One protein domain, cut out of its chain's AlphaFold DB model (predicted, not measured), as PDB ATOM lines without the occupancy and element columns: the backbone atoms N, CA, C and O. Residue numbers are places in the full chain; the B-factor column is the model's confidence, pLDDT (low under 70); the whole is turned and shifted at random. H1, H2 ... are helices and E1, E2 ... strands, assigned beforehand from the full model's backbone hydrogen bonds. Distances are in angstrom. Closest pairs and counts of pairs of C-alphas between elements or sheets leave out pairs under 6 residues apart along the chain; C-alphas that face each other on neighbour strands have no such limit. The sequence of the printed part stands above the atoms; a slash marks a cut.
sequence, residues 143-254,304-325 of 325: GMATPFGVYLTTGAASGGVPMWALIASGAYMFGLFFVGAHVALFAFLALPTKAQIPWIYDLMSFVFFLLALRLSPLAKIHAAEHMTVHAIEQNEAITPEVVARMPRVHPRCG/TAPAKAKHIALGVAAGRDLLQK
ATOM      1  N   GLY A 143      87.252 -74.968  71.883       95.25
ATOM      2  CA  GLY A 143      86.382 -75.485  70.841       95.25
ATOM      3  C   GLY A 143      86.181 -74.482  69.718       95.25
ATOM      4  O   GLY A 143      86.284 -73.267  69.901       95.25
ATOM      5  N   MET A 144      85.966 -75.013  68.518       95.81
ATOM      6  CA  MET A 144      85.672 -74.242  67.319       95.81
ATOM      7  C   MET A 144      84.578 -74.934  66.514       95.81
ATOM      8  O   MET A 144      84.683 -76.101  66.128       95.81
ATOM      9  N   ALA A 145      83.525 -74.179  66.222       96.50
ATOM     10  CA  ALA A 145      82.492 -74.589  65.291       96.50
ATOM     11  C   ALA A 145      82.983 -74.414  63.854       96.50
ATOM     12  O   ALA A 145      83.468 -73.344  63.481       96.50
ATOM     13  N   THR A 146      82.803 -75.439  63.027       96.75
ATOM     14  CA  THR A 146      83.117 -75.382  61.596       96.75
ATOM     15  C   THR A 146      81.895 -75.758  60.762       96.75
ATOM     16  O   THR A 146      81.002 -76.452  61.260       96.75
ATOM     17  N   PRO A 147      81.836 -75.368  59.475       94.00
ATOM     18  CA  PRO A 147      80.780 -75.823  58.570       94.00
ATOM     19  C   PRO A 147      80.704 -77.353  58.433       94.00
ATOM     20  O   PRO A 147      79.673 -77.880  58.023       94.00
ATOM     21  N   PHE A 148      81.783 -78.055  58.791       95.69
ATOM     22  CA  PHE A 148      81.939 -79.501  58.654       95.69
ATOM     23  C   PHE A 148      81.714 -80.263  59.969       95.69
ATOM     24  O   PHE A 148      81.621 -81.487  59.954       95.69
ATOM     25  N   GLY A 149      81.612 -79.565  61.106       96.75
ATOM     26  CA  GLY A 149      81.450 -80.174  62.425       96.75
ATOM     27  C   GLY A 149      82.172 -79.428  63.542       96.75
ATOM     28  O   GLY A 149      82.545 -78.263  63.397       96.75
ATOM     29  N   VAL A 150      82.337 -80.101  64.676       98.25
ATOM     30  CA  VAL A 150      82.965 -79.544  65.878       98.25
ATOM     31  C   VAL A 150      84.437 -79.945  65.923       98.25
ATOM     32  O   VAL A 150      84.764 -81.108  65.693       98.25
ATOM     33  N   TYR A 151      85.306 -78.982  66.216       97.88
ATOM     34  CA  TYR A 151      86.703 -79.204  66.574       97.88
ATOM     35  C   TYR A 151      86.896 -78.876  68.051       97.88
ATOM     36  O   TYR A 151      86.469 -77.807  68.486       97.88
ATOM     37  N   LEU A 152      87.555 -79.753  68.803       97.31
ATOM     38  CA  LEU A 152      87.923 -79.528  70.201       97.31
ATOM     39  C   LEU A 152      89.424 -79.757  70.404       97.31
ATOM     40  O   LEU A 152      90.031 -80.577  69.717       97.31
ATOM     41  N   THR A 153      90.031 -79.065  71.367       95.69
ATOM     42  CA  THR A 153      91.446 -79.230  71.710       95.69
ATOM     43  C   THR A 153      91.747 -78.882  73.166       95.69
ATOM     44  O   THR A 153      91.144 -77.982  73.747       95.69
ATOM     45  N   THR A 154      92.725 -79.572  73.746       93.44
ATOM     46  CA  THR A 154      93.325 -79.263  75.057       93.44
ATOM     47  C   THR A 154      94.668 -78.538  74.925       93.44
ATOM     48  O   THR A 154      95.337 -78.281  75.921       93.44
ATOM     49  N   GLY A 155      95.104 -78.254  73.694       90.19
ATOM     50  CA  GLY A 155      96.465 -77.823  73.368       90.19
ATOM     51  C   GLY A 155      97.450 -78.984  73.189       90.19
ATOM     52  O   GLY A 155      98.340 -78.882  72.352       90.19
ATOM     53  N   ALA A 156      97.261 -80.101  73.902       88.94
ATOM     54  CA  ALA A 156      98.056 -81.324  73.736       88.94
ATOM     55  C   ALA A 156      97.399 -82.331  72.777       88.94
ATOM     56  O   ALA A 156      98.080 -82.971  71.980       88.94
ATOM     57  N   ALA A 157      96.069 -82.434  72.825       91.81
ATOM     58  CA  ALA A 157      95.276 -83.314  71.974       91.81
ATOM     59  C   ALA A 157      94.187 -82.529  71.233       91.81
ATOM     60  O   ALA A 157      93.821 -81.408  71.609       91.81
ATOM     61  N   SER A 158      93.670 -83.124  70.158       94.50
ATOM     62  CA  SER A 158      92.542 -82.585  69.394       94.50
ATOM     63  C   SER A 158      91.562 -83.683  68.996       94.50
ATOM     64  O   SER A 158      91.963 -84.816  68.718       94.50
ATOM     65  N   GLY A 159      90.278 -83.338  68.960       95.31
ATOM     66  CA  GLY A 159      89.197 -84.249  68.605       95.31
ATOM     67  C   GLY A 159      88.162 -83.607  67.688       95.31
ATOM     68  O   GLY A 159      87.953 -82.392  67.714       95.31
ATOM     69  N   GLY A 160      87.499 -84.435  66.882       96.56
ATOM     70  CA  GLY A 160      86.472 -84.013  65.932       96.56
ATOM     71  C   GLY A 160      87.012 -83.784  64.521       96.56
ATOM     72  O   GLY A 160      87.749 -84.609  63.983       96.56
ATOM     73  N   VAL A 161      86.589 -82.696  63.872       96.94
ATOM     74  CA  VAL A 161      86.988 -82.405  62.481       96.94
ATOM     75  C   VAL A 161      88.491 -82.098  62.365       96.94
ATOM     76  O   VAL A 161      89.090 -81.606  63.310       96.94
ATOM     77  N   PRO A 162      89.142 -82.346  61.219       95.19
ATOM     78  CA  PRO A 162      90.566 -82.046  61.046       95.19
ATOM     79  C   PRO A 162      90.869 -80.538  60.998       95.19
ATOM     80  O   PRO A 162      90.022 -79.726  60.632       95.19
ATOM     81  N   MET A 163      92.126 -80.172  61.270       91.81
ATOM     82  CA  MET A 163      92.607 -78.780  61.345       91.81
ATOM     83  C   MET A 163      92.282 -77.926  60.104       91.81
ATOM     84  O   MET A 163      91.981 -76.741  60.232       91.81
ATOM     85  N   TRP A 164      92.293 -78.502  58.894       93.56
ATOM     86  CA  TRP A 164      91.973 -77.747  57.673       93.56
ATOM     87  C   TRP A 164      90.550 -77.166  57.698       93.56
ATOM     88  O   TRP A 164      90.301 -76.121  57.091       93.56
ATOM     89  N   ALA A 165      89.626 -77.792  58.439       93.94
ATOM     90  CA  ALA A 165      88.258 -77.312  58.586       93.94
ATOM     91  C   ALA A 165      88.210 -75.932  59.262       93.94
ATOM     92  O   ALA A 165      87.306 -75.156  58.970       93.94
ATOM     93  N   LEU A 166      89.194 -75.588  60.103       91.44
ATOM     94  CA  LEU A 166      89.293 -74.268  60.735       91.44
ATOM     95  C   LEU A 166      89.641 -73.184  59.711       91.44
ATOM     96  O   LEU A 166      89.052 -72.105  59.736       91.44
ATOM     97  N   ILE A 167      90.548 -73.478  58.776       91.25
ATOM     98  CA  ILE A 167      90.898 -72.556  57.684       91.25
ATOM     99  C   ILE A 167      89.659 -72.311  56.816       91.25
ATOM    100  O   ILE A 167      89.308 -71.167  56.518       91.25
ATOM    101  N   ALA A 168      88.940 -73.383  56.476       92.19
ATOM    102  CA  ALA A 168      87.704 -73.291  55.711       92.19
ATOM    103  C   ALA A 168      86.588 -72.532  56.463       92.19
ATOM    104  O   ALA A 168      85.805 -71.820  55.831       92.19
ATOM    105  N   SER A 169      86.540 -72.599  57.801       93.12
ATOM    106  CA  SER A 169      85.641 -71.761  58.611       93.12
ATOM    107  C   SER A 169      85.909 -70.270  58.424       93.12
ATOM    108  O   SER A 169      84.956 -69.499  58.363       93.12
ATOM    109  N   GLY A 170      87.172 -69.854  58.285       92.88
ATOM    110  CA  GLY A 170      87.528 -68.460  58.002       92.88
ATOM    111  C   GLY A 170      86.950 -67.971  56.672       92.88
ATOM    112  O   GLY A 170      86.284 -66.937  56.631       92.88
ATOM    113  N   ALA A 171      87.115 -68.756  55.601       94.38
ATOM    114  CA  ALA A 171      86.524 -68.454  54.294       94.38
ATOM    115  C   ALA A 171      84.987 -68.405  54.352       94.38
ATOM    116  O   ALA A 171      84.363 -67.520  53.769       94.38
ATOM    117  N   TYR A 172      84.372 -69.317  55.109       95.75
ATOM    118  CA  TYR A 172      82.926 -69.330  55.324       95.75
ATOM    119  C   TYR A 172      82.437 -68.088  56.089       95.75
ATOM    120  O   TYR A 172      81.449 -67.472  55.691       95.75
ATOM    121  N   MET A 173      83.147 -67.669  57.145       94.62
ATOM    122  CA  MET A 173      82.869 -66.424  57.879       94.62
ATOM    123  C   MET A 173      82.993 -65.195  57.000       94.62
ATOM    124  O   MET A 173      82.095 -64.352  57.019       94.62
ATOM    125  N   PHE A 174      84.045 -65.119  56.190       95.94
ATOM    126  CA  PHE A 174      84.199 -64.038  55.229       95.94
ATOM    127  C   PHE A 174      83.042 -64.011  54.224       95.94
ATOM    128  O   PHE A 174      82.484 -62.950  53.973       95.94
ATOM    129  N   GLY A 175      82.619 -65.170  53.709       96.94
ATOM    130  CA  GLY A 175      81.470 -65.268  52.808       96.94
ATOM    131  C   GLY A 175      80.167 -64.772  53.439       96.94
ATOM    132  O   GLY A 175      79.440 -63.994  52.822       96.94
ATOM    133  N   LEU A 176      79.879 -65.156  54.687       96.44
ATOM    134  CA  LEU A 176      78.702 -64.657  55.407       96.44
ATOM    135  C   LEU A 176      78.774 -63.151  55.670       96.44
ATOM    136  O   LEU A 176      77.766 -62.460  55.529       96.44
ATOM    137  N   PHE A 177      79.951 -62.642  56.043       96.44
ATOM    138  CA  PHE A 177      80.173 -61.209  56.224       96.44
ATOM    139  C   PHE A 177      79.969 -60.452  54.915       96.44
ATOM    140  O   PHE A 177      79.244 -59.465  54.895       96.44
ATOM    141  N   PHE A 178      80.531 -60.954  53.816       97.31
ATOM    142  CA  PHE A 178      80.380 -60.376  52.487       97.31
ATOM    143  C   PHE A 178      78.904 -60.283  52.096       97.31
ATOM    144  O   PHE A 178      78.437 -59.202  51.743       97.31
ATOM    145  N   VAL A 179      78.138 -61.371  52.231       96.88
ATOM    146  CA  VAL A 179      76.692 -61.363  51.959       96.88
ATOM    147  C   VAL A 179      75.969 -60.354  52.855       96.88
ATOM    148  O   VAL A 179      75.196 -59.540  52.354       96.88
ATOM    149  N   GLY A 180      76.247 -60.361  54.162       96.88
ATOM    150  CA  GLY A 180      75.646 -59.429  55.115       96.88
ATOM    151  C   GLY A 180      75.930 -57.962  54.776       96.88
ATOM    152  O   GLY A 180      75.006 -57.153  54.759       96.88
ATOM    153  N   ALA A 181      77.175 -57.634  54.431       96.50
ATOM    154  CA  ALA A 181      77.598 -56.289  54.046       96.50
ATOM    155  C   ALA A 181      76.940 -55.818  52.739       96.50
ATOM    156  O   ALA A 181      76.537 -54.664  52.637       96.50
ATOM    157  N   HIS A 182      76.753 -56.700  51.752       97.12
ATOM    158  CA  HIS A 182      76.064 -56.331  50.509       97.12
ATOM    159  C   HIS A 182      74.575 -56.078  50.745       97.12
ATOM    160  O   HIS A 182      74.032 -55.097  50.246       97.12
ATOM    161  N   VAL A 183      73.917 -56.914  51.555       97.56
ATOM    162  CA  VAL A 183      72.526 -56.669  51.969       97.56
ATOM    163  C   VAL A 183      72.422 -55.351  52.745       97.56
ATOM    164  O   VAL A 183      71.516 -54.559  52.482       97.56
ATOM    165  N   ALA A 184      73.374 -55.079  53.641       97.25
ATOM    166  CA  ALA A 184      73.454 -53.820  54.371       97.25
ATOM    167  C   ALA A 184      73.623 -52.621  53.438       97.25
ATOM    168  O   ALA A 184      72.939 -51.623  53.629       97.25
ATOM    169  N   LEU A 185      74.469 -52.730  52.409       96.69
ATOM    170  CA  LEU A 185      74.681 -51.679  51.419       96.69
ATOM    171  C   LEU A 185      73.387 -51.357  50.667       96.69
ATOM    172  O   LEU A 185      72.992 -50.196  50.612       96.69
ATOM    173  N   PHE A 186      72.693 -52.369  50.140       96.88
ATOM    174  CA  PHE A 186      71.415 -52.158  49.451       96.88
ATOM    175  C   PHE A 186      70.369 -51.516  50.368       96.88
ATOM    176  O   PHE A 186      69.695 -50.568  49.967       96.88
ATOM    177  N   ALA A 187      70.260 -51.991  51.610       95.94
ATOM    178  CA  ALA A 187      69.333 -51.429  52.585       95.94
ATOM    179  C   ALA A 187      69.713 -49.993  52.995       95.94
ATOM    180  O   ALA A 187      68.832 -49.157  53.173       95.94
ATOM    181  N   PHE A 188      71.006 -49.689  53.111       96.31
ATOM    182  CA  PHE A 188      71.518 -48.366  53.470       96.31
ATOM    183  C   PHE A 188      71.295 -47.344  52.351       96.31
ATOM    184  O   PHE A 188      70.844 -46.231  52.615       96.31
ATOM    185  N   LEU A 189      71.529 -47.731  51.094       95.81
ATOM    186  CA  LEU A 189      71.272 -46.882  49.925       95.81
ATOM    187  C   LEU A 189      69.778 -46.587  49.723       95.81
ATOM    188  O   LEU A 189      69.435 -45.562  49.139       95.81
ATOM    189  N   ALA A 190      68.893 -47.449  50.230       95.44
ATOM    190  CA  ALA A 190      67.449 -47.217  50.227       95.44
ATOM    191  C   ALA A 190      66.986 -46.201  51.293       95.44
ATOM    192  O   ALA A 190      65.840 -45.748  51.248       95.44
ATOM    193  N   LEU A 191      67.841 -45.829  52.255       94.62
ATOM    194  CA  LEU A 191      67.519 -44.806  53.249       94.62
ATOM    195  C   LEU A 191      67.559 -43.397  52.632       94.62
ATOM    196  O   LEU A 191      68.364 -43.139  51.733       94.62
ATOM    197  N   PRO A 192      66.768 -42.439  53.158       95.81
ATOM    198  CA  PRO A 192      66.901 -41.031  52.796       95.81
ATOM    199  C   PRO A 192      68.338 -40.540  53.006       95.81
ATOM    200  O   PRO A 192      68.949 -40.863  54.022       95.81
ATOM    201  N   THR A 193      68.853 -39.692  52.115       93.75
ATOM    202  CA  THR A 193      70.249 -39.203  52.146       93.75
ATOM    203  C   THR A 193      70.666 -38.613  53.497       93.75
ATOM    204  O   THR A 193      71.754 -38.890  53.987       93.75
ATOM    205  N   LYS A 194      69.772 -37.878  54.167       93.31
ATOM    206  CA  LYS A 194      69.997 -37.330  55.520       93.31
ATOM    207  C   LYS A 194      70.230 -38.384  56.615       93.31
ATOM    208  O   LYS A 194      70.742 -38.048  57.675       93.31
ATOM    209  N   ALA A 195      69.814 -39.628  56.386       90.75
ATOM    210  CA  ALA A 195      69.980 -40.756  57.300       90.75
ATOM    211  C   ALA A 195      71.172 -41.658  56.923       90.75
ATOM    212  O   ALA A 195      71.454 -42.614  57.641       90.75
ATOM    213  N   GLN A 196      71.888 -41.365  55.831       92.38
ATOM    214  CA  GLN A 196      73.047 -42.139  55.378       92.38
ATOM    215  C   GLN A 196      74.316 -41.746  56.150       92.38
ATOM    216  O   GLN A 196      75.261 -41.180  55.604       92.38
ATOM    217  N   ILE A 197      74.334 -42.038  57.451       89.56
ATOM    218  CA  ILE A 197      75.477 -41.758  58.328       89.56
ATOM    219  C   ILE A 197      76.408 -42.989  58.352       89.56
ATOM    220  O   ILE A 197      75.903 -44.092  58.555       89.56
ATOM    221  N   PRO A 198      77.744 -42.851  58.203       87.81
ATOM    222  CA  PRO A 198      78.654 -43.998  58.060       87.81
ATOM    223  C   PRO A 198      78.525 -45.084  59.139       87.81
ATOM    224  O   PRO A 198      78.428 -46.263  58.809       87.81
ATOM    225  N   TRP A 199      78.408 -44.709  60.417       86.31
ATOM    226  CA  TRP A 199      78.279 -45.691  61.505       86.31
ATOM    227  C   TRP A 199      76.985 -46.522  61.426       86.31
ATOM    228  O   TRP A 199      76.931 -47.632  61.956       86.31
ATOM    229  N   ILE A 200      75.940 -46.017  60.754       90.38
ATOM    230  CA  ILE A 200      74.703 -46.772  60.517       90.38
ATOM    231  C   ILE A 200      74.974 -47.914  59.537       90.38
ATOM    232  O   ILE A 200      74.496 -49.022  59.762       90.38
ATOM    233  N   TYR A 201      75.767 -47.681  58.488       92.69
ATOM    234  CA  TYR A 201      76.156 -48.736  57.553       92.69
ATOM    235  C   TYR A 201      76.962 -49.842  58.249       92.69
ATOM    236  O   TYR A 201      76.680 -51.026  58.042       92.69
ATOM    237  N   ASP A 202      77.902 -49.476  59.124       91.00
ATOM    238  CA  ASP A 202      78.687 -50.445  59.900       91.00
ATOM    239  C   ASP A 202      77.788 -51.279  60.824       91.00
ATOM    240  O   ASP A 202      77.881 -52.511  60.859       91.00
ATOM    241  N   LEU A 203      76.850 -50.623  61.518       91.50
ATOM    242  CA  LEU A 203      75.867 -51.293  62.370       91.50
ATOM    243  C   LEU A 203      74.967 -52.239  61.563       91.50
ATOM    244  O   LEU A 203      74.754 -53.382  61.970       91.50
ATOM    245  N   MET A 204      74.458 -51.795  60.412       95.12
ATOM    246  CA  MET A 204      73.642 -52.623  59.522       95.12
ATOM    247  C   MET A 204      74.432 -53.830  59.016       95.12
ATOM    248  O   MET A 204      73.923 -54.948  59.065       95.12
ATOM    249  N   SER A 205      75.684 -53.631  58.599       95.69
ATOM    250  CA  SER A 205      76.578 -54.702  58.145       95.69
ATOM    251  C   SER A 205      76.787 -55.750  59.231       95.69
ATOM    252  O   SER A 205      76.660 -56.948  58.971       95.69
ATOM    253  N   PHE A 206      77.016 -55.312  60.471       93.75
ATOM    254  CA  PHE A 206      77.140 -56.205  61.617       93.75
ATOM    255  C   PHE A 206      75.842 -56.980  61.904       93.75
ATOM    256  O   PHE A 206      75.874 -58.198  62.091       93.75
ATOM    257  N   VAL A 207      74.687 -56.306  61.886       95.88
ATOM    258  CA  VAL A 207      73.375 -56.934  62.119       95.88
ATOM    259  C   VAL A 207      73.045 -57.963  61.034       95.88
ATOM    260  O   VAL A 207      72.652 -59.086  61.357       95.88
ATOM    261  N   PHE A 208      73.234 -57.624  59.759       97.62
ATOM    262  CA  PHE A 208      72.980 -58.551  58.656       97.62
ATOM    263  C   PHE A 208      73.976 -59.714  58.633       97.62
ATOM    264  O   PHE A 208      73.574 -60.839  58.338       97.62
ATOM    265  N   PHE A 209      75.237 -59.492  59.019       97.31
ATOM    266  CA  PHE A 209      76.191 -60.579  59.240       97.31
ATOM    267  C   PHE A 209      75.715 -61.541  60.338       97.31
ATOM    268  O   PHE A 209      75.668 -62.752  60.111       97.31
ATOM    269  N   LEU A 210      75.308 -61.029  61.507       97.00
ATOM    270  CA  LEU A 210      74.776 -61.864  62.588       97.00
ATOM    271  C   LEU A 210      73.519 -62.623  62.157       97.00
ATOM    272  O   LEU A 210      73.354 -63.787  62.524       97.00
ATOM    273  N   LEU A 211      72.650 -62.001  61.358       97.25
ATOM    274  CA  LEU A 211      71.473 -62.659  60.798       97.25
ATOM    275  C   LEU A 211      71.867 -63.797  59.843       97.25
ATOM    276  O   LEU A 211      71.365 -64.911  59.988       97.25
ATOM    277  N   ALA A 212      72.797 -63.553  58.916       97.00
ATOM    278  CA  ALA A 212      73.304 -64.567  57.990       97.00
ATOM    279  C   ALA A 212      73.938 -65.751  58.743       97.00
ATOM    280  O   ALA A 212      73.626 -66.914  58.473       97.00
ATOM    281  N   LEU A 213      74.756 -65.459  59.758       96.44
ATOM    282  CA  LEU A 213      75.332 -66.454  60.660       96.44
ATOM    283  C   LEU A 213      74.255 -67.252  61.396       96.44
ATOM    284  O   LEU A 213      74.315 -68.483  61.412       96.44
ATOM    285  N   ARG A 214      73.251 -66.585  61.969       96.69
ATOM    286  CA  ARG A 214      72.168 -67.226  62.724       96.69
ATOM    287  C   ARG A 214      71.326 -68.166  61.868       96.69
ATOM    288  O   ARG A 214      70.901 -69.223  62.343       96.69
ATOM    289  N   LEU A 215      71.067 -67.778  60.622       95.62
ATOM    290  CA  LEU A 215      70.306 -68.581  59.664       95.62
ATOM    291  C   LEU A 215      71.115 -69.778  59.148       95.62
ATOM    292  O   LEU A 215      70.536 -70.807  58.786       95.62
ATOM    293  N   SER A 216      72.444 -69.685  59.174       95.88
ATOM    294  CA  SER A 216      73.327 -70.765  58.752       95.88
ATOM    295  C   SER A 216      73.275 -72.002  59.674       95.88
ATOM    296  O   SER A 216      72.870 -71.930  60.844       95.88
ATOM    297  N   PRO A 217      73.726 -73.178  59.194       95.38
ATOM    298  CA  PRO A 217      73.933 -74.348  60.049       95.38
ATOM    299  C   PRO A 217      74.955 -74.107  61.167       95.38
ATOM    300  O   PRO A 217      74.848 -74.725  62.228       95.38
ATOM    301  N   LEU A 218      75.911 -73.194  60.957       96.50
ATOM    302  CA  LEU A 218      77.029 -72.984  61.870       96.50
ATOM    303  C   LEU A 218      76.574 -72.534  63.257       96.50
ATOM    304  O   LEU A 218      77.108 -73.026  64.241       96.50
ATOM    305  N   ALA A 219      75.531 -71.706  63.365       97.69
ATOM    306  CA  ALA A 219      75.007 -71.282  64.666       97.69
ATOM    307  C   ALA A 219      74.514 -72.459  65.533       97.69
ATOM    308  O   ALA A 219      74.578 -72.406  66.762       97.69
ATOM    309  N   LYS A 220      74.035 -73.546  64.912       98.06
ATOM    310  CA  LYS A 220      73.601 -74.764  65.622       98.06
ATOM    311  C   LYS A 220      74.781 -75.671  65.975       98.06
ATOM    312  O   LYS A 220      74.750 -76.314  67.018       98.06
ATOM    313  N   ILE A 221      75.805 -75.717  65.119       98.12
ATOM    314  CA  ILE A 221      77.060 -76.440  65.385       98.12
ATOM    315  C   ILE A 221      77.831 -75.750  66.518       98.12
ATOM    316  O   ILE A 221      78.327 -76.421  67.410       98.12
ATOM    317  N   HIS A 222      77.845 -74.419  66.536       98.31
ATOM    318  CA  HIS A 222      78.444 -73.601  67.588       98.31
ATOM    319  C   HIS A 222      77.764 -73.791  68.940       98.31
ATOM    320  O   HIS A 222      78.441 -73.970  69.944       98.31
ATOM    321  N   ALA A 223      76.430 -73.870  68.968       98.44
ATOM    322  CA  ALA A 223      75.735 -74.279  70.183       98.44
ATOM    323  C   ALA A 223      76.178 -75.677  70.649       98.44
ATOM    324  O   ALA A 223      76.488 -75.845  71.822       98.44
ATOM    325  N   ALA A 224      76.244 -76.661  69.745       98.44
ATOM    326  CA  ALA A 224      76.656 -78.022  70.094       98.44
ATOM    327  C   ALA A 224      78.112 -78.108  70.589       98.44
ATOM    328  O   ALA A 224      78.399 -78.902  71.483       98.44
ATOM    329  N   GLU A 225      79.013 -77.289  70.046       98.44
ATOM    330  CA  GLU A 225      80.394 -77.158  70.516       98.44
ATOM    331  C   GLU A 225      80.433 -76.641  71.959       98.44
ATOM    332  O   GLU A 225      80.911 -77.366  72.829       98.44
ATOM    333  N   HIS A 226      79.813 -75.492  72.251       98.56
ATOM    334  CA  HIS A 226      79.723 -74.966  73.619       98.56
ATOM    335  C   HIS A 226      79.107 -75.965  74.601       98.56
ATOM    336  O   HIS A 226      79.612 -76.160  75.703       98.56
ATOM    337  N   MET A 227      78.012 -76.607  74.197       98.50
ATOM    338  CA  MET A 227      77.318 -77.601  75.012       98.50
ATOM    339  C   MET A 227      78.219 -78.799  75.333       98.50
ATOM    340  O   MET A 227      78.197 -79.312  76.449       98.50
ATOM    341  N   THR A 228      79.042 -79.226  74.376       98.06
ATOM    342  CA  THR A 228      80.000 -80.319  74.583       98.06
ATOM    343  C   THR A 228      81.145 -79.883  75.492       98.06
ATOM    344  O   THR A 228      81.512 -80.631  76.393       98.06
ATOM    345  N   VAL A 229      81.680 -78.671  75.303       97.75
ATOM    346  CA  VAL A 229      82.729 -78.111  76.169       97.75
ATOM    347  C   VAL A 229      82.249 -78.028  77.618       97.75
ATOM    348  O   VAL A 229      82.942 -78.523  78.501       97.75
ATOM    349  N   HIS A 230      81.038 -77.513  77.864       97.12
ATOM    350  CA  HIS A 230      80.440 -77.501  79.207       97.12
ATOM    351  C   HIS A 230      80.348 -78.901  79.812       97.12
ATOM    352  O   HIS A 230      80.713 -79.079  80.970       97.12
ATOM    353  N   ALA A 231      79.915 -79.902  79.038       95.69
ATOM    354  CA  ALA A 231      79.848 -81.276  79.530       95.69
ATOM    355  C   ALA A 231      81.228 -81.826  79.923       95.69
ATOM    356  O   ALA A 231      81.365 -82.467  80.962       95.69
ATOM    357  N   ILE A 232      82.269 -81.541  79.137       94.12
ATOM    358  CA  ILE A 232      83.629 -81.985  79.464       94.12
ATOM    359  C   ILE A 232      84.137 -81.291  80.731       94.12
ATOM    360  O   ILE A 232      84.595 -81.964  81.651       94.12
ATOM    361  N   GLU A 233      84.021 -79.966  80.805       93.19
ATOM    362  CA  GLU A 233      84.561 -79.172  81.915       93.19
ATOM    363  C   GLU A 233      83.818 -79.388  83.239       93.19
ATOM    364  O   GLU A 233      84.404 -79.228  84.308       93.19
ATOM    365  N   GLN A 234      82.544 -79.786  83.180       91.56
ATOM    366  CA  GLN A 234      81.740 -80.172  84.347       91.56
ATOM    367  C   GLN A 234      81.892 -81.653  84.718       91.56
ATOM    368  O   GLN A 234      81.238 -82.123  85.644       91.56
ATOM    369  N   ASN A 235      82.764 -82.388  84.022       89.19
ATOM    370  CA  ASN A 235      83.003 -83.812  84.234       89.19
ATOM    371  C   ASN A 235      81.750 -84.697  84.035       89.19
ATOM    372  O   ASN A 235      81.573 -85.718  84.692       89.19
ATOM    373  N   GLU A 236      80.884 -84.305  83.102       89.44
ATOM    374  CA  GLU A 236      79.568 -84.895  82.835       89.44
ATOM    375  C   GLU A 236      79.596 -85.855  81.642       89.44
ATOM    376  O   GLU A 236      80.282 -85.609  80.652       89.44
ATOM    377  N   ALA A 237      78.863 -86.969  81.686       88.44
ATOM    378  CA  ALA A 237      78.948 -88.003  80.647       88.44
ATOM    379  C   ALA A 237      78.718 -87.454  79.219       88.44
ATOM    380  O   ALA A 237      77.766 -86.721  78.964       88.44
ATOM    381  N   ILE A 238      79.562 -87.841  78.251       93.12
ATOM    382  CA  ILE A 238      79.449 -87.374  76.856       93.12
ATOM    383  C   ILE A 238      78.418 -88.229  76.100       93.12
ATOM    384  O   ILE A 238      78.741 -89.079  75.255       93.12
ATOM    385  N   THR A 239      77.148 -88.019  76.447       94.06
ATOM    386  CA  THR A 239      75.976 -88.597  75.775       94.06
ATOM    387  C   THR A 239      75.111 -87.496  75.152       94.06
ATOM    388  O   THR A 239      75.174 -86.342  75.588       94.06
ATOM    389  N   PRO A 240      74.300 -87.809  74.123       95.25
ATOM    390  CA  PRO A 240      73.425 -86.823  73.491       95.25
ATOM    391  C   PRO A 240      72.485 -86.116  74.473       95.25
ATOM    392  O   PRO A 240      72.254 -84.919  74.335       95.25
ATOM    393  N   GLU A 241      71.978 -86.830  75.474       95.12
ATOM    394  CA  GLU A 241      71.020 -86.328  76.462       95.12
ATOM    395  C   GLU A 241      71.678 -85.302  77.390       95.12
ATOM    396  O   GLU A 241      71.130 -84.225  77.627       95.12
ATOM    397  N   VAL A 242      72.885 -85.614  77.870       93.81
ATOM    398  CA  VAL A 242      73.662 -84.730  78.746       93.81
ATOM    399  C   VAL A 242      74.158 -83.507  77.983       93.81
ATOM    400  O   VAL A 242      74.013 -82.387  78.462       93.81
ATOM    401  N   VAL A 243      74.683 -83.677  76.767       97.31
ATOM    402  CA  VAL A 243      75.129 -82.536  75.958       97.31
ATOM    403  C   VAL A 243      73.941 -81.639  75.601       97.31
ATOM    404  O   VAL A 243      74.056 -80.425  75.699       97.31
ATOM    405  N   ALA A 244      72.769 -82.193  75.270       97.62
ATOM    406  CA  ALA A 244      71.588 -81.406  74.902       97.62
ATOM    407  C   ALA A 244      71.021 -80.522  76.031       97.62
ATOM    408  O   ALA A 244      70.337 -79.542  75.728       97.62
ATOM    409  N   ARG A 245      71.299 -80.825  77.307       96.81
ATOM    410  CA  ARG A 245      70.889 -79.978  78.446       96.81
ATOM    411  C   ARG A 245      71.888 -78.873  78.789       96.81
ATOM    412  O   ARG A 245      71.554 -77.993  79.581       96.81
ATOM    413  N   MET A 246      73.097 -78.909  78.228       97.94
ATOM    414  CA  MET A 246      74.133 -77.940  78.579       97.94
ATOM    415  C   MET A 246      73.814 -76.529  78.058       97.94
ATOM    416  O   MET A 246      73.125 -76.370  77.043       97.94
ATOM    417  N   PRO A 247      74.321 -75.469  78.715       97.69
ATOM    418  CA  PRO A 247      74.164 -74.110  78.219       97.69
ATOM    419  C   PRO A 247      74.834 -73.935  76.851       97.69
ATOM    420  O   PRO A 247      75.958 -74.365  76.624       97.69
ATOM    421  N   ARG A 248      74.172 -73.224  75.936       97.06
ATOM    422  CA  ARG A 248      74.751 -72.866  74.624       97.06
ATOM    423  C   ARG A 248      75.577 -71.578  74.631       97.06
ATOM    424  O   ARG A 248      76.118 -71.206  73.599       97.06
ATOM    425  N   VAL A 249      75.632 -70.867  75.755       97.94
ATOM    426  CA  VAL A 249      76.479 -69.677  75.935       97.94
ATOM    427  C   VAL A 249      77.687 -70.077  76.760       97.94
ATOM    428  O   VAL A 249      77.542 -70.762  77.773       97.94
ATOM    429  N   HIS A 250      78.870 -69.642  76.336       96.56
ATOM    430  CA  HIS A 250      80.122 -69.983  76.993       96.56
ATOM    431  C   HIS A 250      80.966 -68.725  77.277       96.56
ATOM    432  O   HIS A 250      81.130 -67.865  76.401       96.56
ATOM    433  N   PRO A 251      81.537 -68.572  78.491       94.31
ATOM    434  CA  PRO A 251      82.267 -67.362  78.883       94.31
ATOM    435  C   PRO A 251      83.584 -67.164  78.120       94.31
ATOM    436  O   PRO A 251      84.046 -66.029  77.993       94.31
ATOM    437  N   ARG A 252      84.177 -68.241  77.592       94.00
ATOM    438  CA  ARG A 252      85.430 -68.206  76.812       94.00
ATOM    439  C   ARG A 252      85.218 -68.299  75.295       94.00
ATOM    440  O   ARG A 252      86.159 -68.576  74.565       94.00
ATOM    441  N   CYS A 253      83.994 -68.080  74.815       95.88
ATOM    442  CA  CYS A 253      83.713 -68.039  73.381       95.88
ATOM    443  C   CYS A 253      84.434 -66.859  72.704       95.88
ATOM    444  O   CYS A 253      84.409 -65.735  73.215       95.88
ATOM    445  N   GLY A 254      84.968 -67.079  71.497       93.88
ATOM    446  CA  GLY A 254      85.572 -66.027  70.670       93.88
ATOM    447  C   GLY A 254      84.624 -64.865  70.337       93.88
ATOM    448  O   GLY A 254      85.083 -63.744  70.136       93.88
ATOM    449  N   THR A 304      74.797 -68.223  68.222       97.69
ATOM    450  CA  THR A 304      74.290 -69.572  68.523       97.69
ATOM    451  C   THR A 304      72.782 -69.693  68.299       97.69
ATOM    452  O   THR A 304      72.008 -68.751  68.500       97.69
ATOM    453  N   ALA A 305      72.332 -70.895  67.946       97.56
ATOM    454  CA  ALA A 305      70.921 -71.260  67.831       97.56
ATOM    455  C   ALA A 305      70.678 -72.641  68.465       97.56
ATOM    456  O   ALA A 305      71.614 -73.438  68.507       97.56
ATOM    457  N   PRO A 306      69.455 -72.963  68.937       97.00
ATOM    458  CA  PRO A 306      69.160 -74.274  69.515       97.00
ATOM    459  C   PRO A 306      69.636 -75.427  68.618       97.00
ATOM    460  O   PRO A 306      69.255 -75.533  67.443       97.00
ATOM    461  N   ALA A 307      70.511 -76.268  69.168       96.44
ATOM    462  CA  ALA A 307      71.110 -77.376  68.445       96.44
ATOM    463  C   ALA A 307      70.083 -78.501  68.249       96.44
ATOM    464  O   ALA A 307      69.444 -78.962  69.189       96.44
ATOM    465  N   LYS A 308      69.922 -78.965  67.003       96.75
ATOM    466  CA  LYS A 308      69.145 -80.188  66.709       96.75
ATOM    467  C   LYS A 308      69.977 -81.436  67.018       96.75
ATOM    468  O   LYS A 308      71.200 -81.358  66.933       96.75
ATOM    469  N   ALA A 309      69.326 -82.587  67.202       97.25
ATOM    470  CA  ALA A 309      69.965 -83.881  67.482       97.25
ATOM    471  C   ALA A 309      71.192 -84.184  66.599       97.25
ATOM    472  O   ALA A 309      72.247 -84.538  67.111       97.25
ATOM    473  N   LYS A 310      71.107 -83.934  65.283       96.94
ATOM    474  CA  LYS A 310      72.244 -84.137  64.365       96.94
ATOM    475  C   LYS A 310      73.482 -83.285  64.682       96.94
ATOM    476  O   LYS A 310      74.587 -83.723  64.418       96.94
ATOM    477  N   HIS A 311      73.313 -82.078  65.226       97.94
ATOM    478  CA  HIS A 311      74.433 -81.204  65.597       97.94
ATOM    479  C   HIS A 311      74.991 -81.591  66.967       97.94
ATOM    480  O   HIS A 311      76.202 -81.600  67.140       97.94
ATOM    481  N   ILE A 312      74.120 -81.983  67.907       98.25
ATOM    482  CA  ILE A 312      74.538 -82.565  69.191       98.25
ATOM    483  C   ILE A 312      75.403 -83.805  68.952       98.25
ATOM    484  O   ILE A 312      76.448 -83.940  69.573       98.25
ATOM    485  N   ALA A 313      75.028 -84.659  67.996       98.00
ATOM    486  CA  ALA A 313      75.823 -85.824  67.620       98.00
ATOM    487  C   ALA A 313      77.242 -85.455  67.143       98.00
ATOM    488  O   ALA A 313      78.188 -86.156  67.491       98.00
ATOM    489  N   LEU A 314      77.412 -84.343  66.410       98.00
ATOM    490  CA  LEU A 314      78.739 -83.846  66.005       98.00
ATOM    491  C   LEU A 314      79.576 -83.426  67.221       98.00
ATOM    492  O   LEU A 314      80.761 -83.740  67.279       98.00
ATOM    493  N   GLY A 315      78.955 -82.750  68.191       97.75
ATOM    494  CA  GLY A 315      79.598 -82.384  69.454       97.75
ATOM    495  C   GLY A 315      80.011 -83.610  70.269       97.75
ATOM    496  O   GLY A 315      81.181 -83.766  70.598       97.75
ATOM    497  N   VAL A 316      79.083 -84.545  70.493       97.75
ATOM    498  CA  VAL A 316      79.338 -85.817  71.195       97.75
ATOM    499  C   VAL A 316      80.471 -86.605  70.536       97.75
ATOM    500  O   VAL A 316      81.345 -87.113  71.237       97.75
ATOM    501  N   ALA A 317      80.482 -86.695  69.203       97.56
ATOM    502  CA  ALA A 317      81.542 -87.376  68.467       97.56
ATOM    503  C   ALA A 317      82.908 -86.708  68.691       97.56
ATOM    504  O   ALA A 317      83.868 -87.400  69.018       97.56
ATOM    505  N   ALA A 318      82.983 -85.376  68.589       97.44
ATOM    506  CA  ALA A 318      84.218 -84.631  68.832       97.44
ATOM    507  C   ALA A 318      84.704 -84.753  70.285       97.44
ATOM    508  O   ALA A 318      85.898 -84.921  70.521       97.44
ATOM    509  N   GLY A 319      83.788 -84.709  71.258       96.25
ATOM    510  CA  GLY A 319      84.107 -84.865  72.678       96.25
ATOM    511  C   GLY A 319      84.664 -86.249  73.002       96.25
ATOM    512  O   GLY A 319      85.667 -86.355  73.699       96.25
ATOM    513  N   ARG A 320      84.062 -87.310  72.451       94.69
ATOM    514  CA  ARG A 320      84.572 -88.681  72.615       94.69
ATOM    515  C   ARG A 320      85.929 -88.872  71.950       94.69
ATOM    516  O   ARG A 320      86.808 -89.454  72.567       94.69
ATOM    517  N   ASP A 321      86.098 -88.364  70.731       95.19
ATOM    518  CA  ASP A 321      87.376 -88.441  70.016       95.19
ATOM    519  C   ASP A 321      88.494 -87.696  70.762       95.19
ATOM    520  O   ASP A 321      89.620 -88.178  70.824       95.19
ATOM    521  N   LEU A 322      88.189 -86.551  71.386       94.69
ATOM    522  CA  LEU A 322      89.161 -85.826  72.204       94.69
ATOM    523  C   LEU A 322      89.548 -86.606  73.467       94.69
ATOM    524  O   LEU A 322      90.726 -86.676  73.781       94.69
ATOM    525  N   LEU A 323      88.579 -87.171  74.195       90.44
ATOM    526  CA  LEU A 323      88.834 -87.867  75.465       90.44
ATOM    527  C   LEU A 323      89.540 -89.222  75.295       90.44
ATOM    528  O   LEU A 323      90.032 -89.780  76.270       90.44
ATOM    529  N   GLN A 324      89.585 -89.758  74.075       88.88
ATOM    530  CA  GLN A 324      90.307 -90.989  73.746       88.88
ATOM    531  C   GLN A 324      91.796 -90.765  73.430       88.88
ATOM    532  O   GLN A 324      92.505 -91.746  73.201       88.88
ATOM    533  N   LYS A 325      92.258 -89.509  73.378       83.31
ATOM    534  CA  LYS A 325      93.618 -89.110  72.991       83.31
ATOM    535  C   LYS A 325      94.341 -88.427  74.141       83.31
ATOM    536  O   LYS A 325      95.531 -88.753  74.322       83.31
TER     537      LYS A 325
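What this domain is: This is residues 143 to 254 and 304 to 325 of the 325 residues of the protein "CBS domain-containing protein" of Armatimonadetes bacterium (UniProt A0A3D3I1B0). A small antiparallel sheet with H3 and H5 over one face, and short H4 packed on both helices, makes a head. From it a long arm of H1 and H2, crossing as they run out and back, reaches to a tip, residues 190 to 195, that sticks out. The 134 printed residues include three named strands, E1 to E3, then five named helices, H1 to H5; the sheet's order is E1, E2, E3, and the class is mostly helix. The whole is loose, with a radius of gyration of the C-alphas of 17.6 A and spans of 59 by 29 by 24 A.

Where its parts are: E1, residues 143 to 146, begins with C-alpha 143 at (86.382, -75.485, 70.841). E2 is residues 149 to 153 and E3 158 to 160. H1, 164 to 189, is 38.0 A long; H2, 198 to 215, 26.0 A; H3, 218 to 233, 22.3 A. H4 is 240 to 245. H5, 309 to 323, is 20.9 A long and ends with C-alpha 323 at (88.834, -87.867, 75.465).

How they stand to each other: The strands form a meander, each the antiparallel neighbour of the one before; N 144 and O 151 are 2.8 A apart, N 152 and O 159 2.9 A. H1 stands at the sheet's level, height 3.5 A. Its residues 176 to 188 touch H2, closest C-alphas Gly 180 and Phe 209, 4.3 A, at a steep tilt of 50 degrees, opposite ways. H3 and H5 touch, closest C-alphas Ala 224 and Ile 312, 5.1 A. In H1 to H4 every O i to N i+4 pair is within hydrogen-bond range; in H5 10 of 11.

The domain as a whole: The farthest C-alphas, Lys 194 and Gln 324, are 60.2 A apart. Residues 255 to 303 are not printed; C-alphas 254 and 304 are 12.0 A apart. Of the links printed whole, none is long. No printed residue is under 70 in pLDDT.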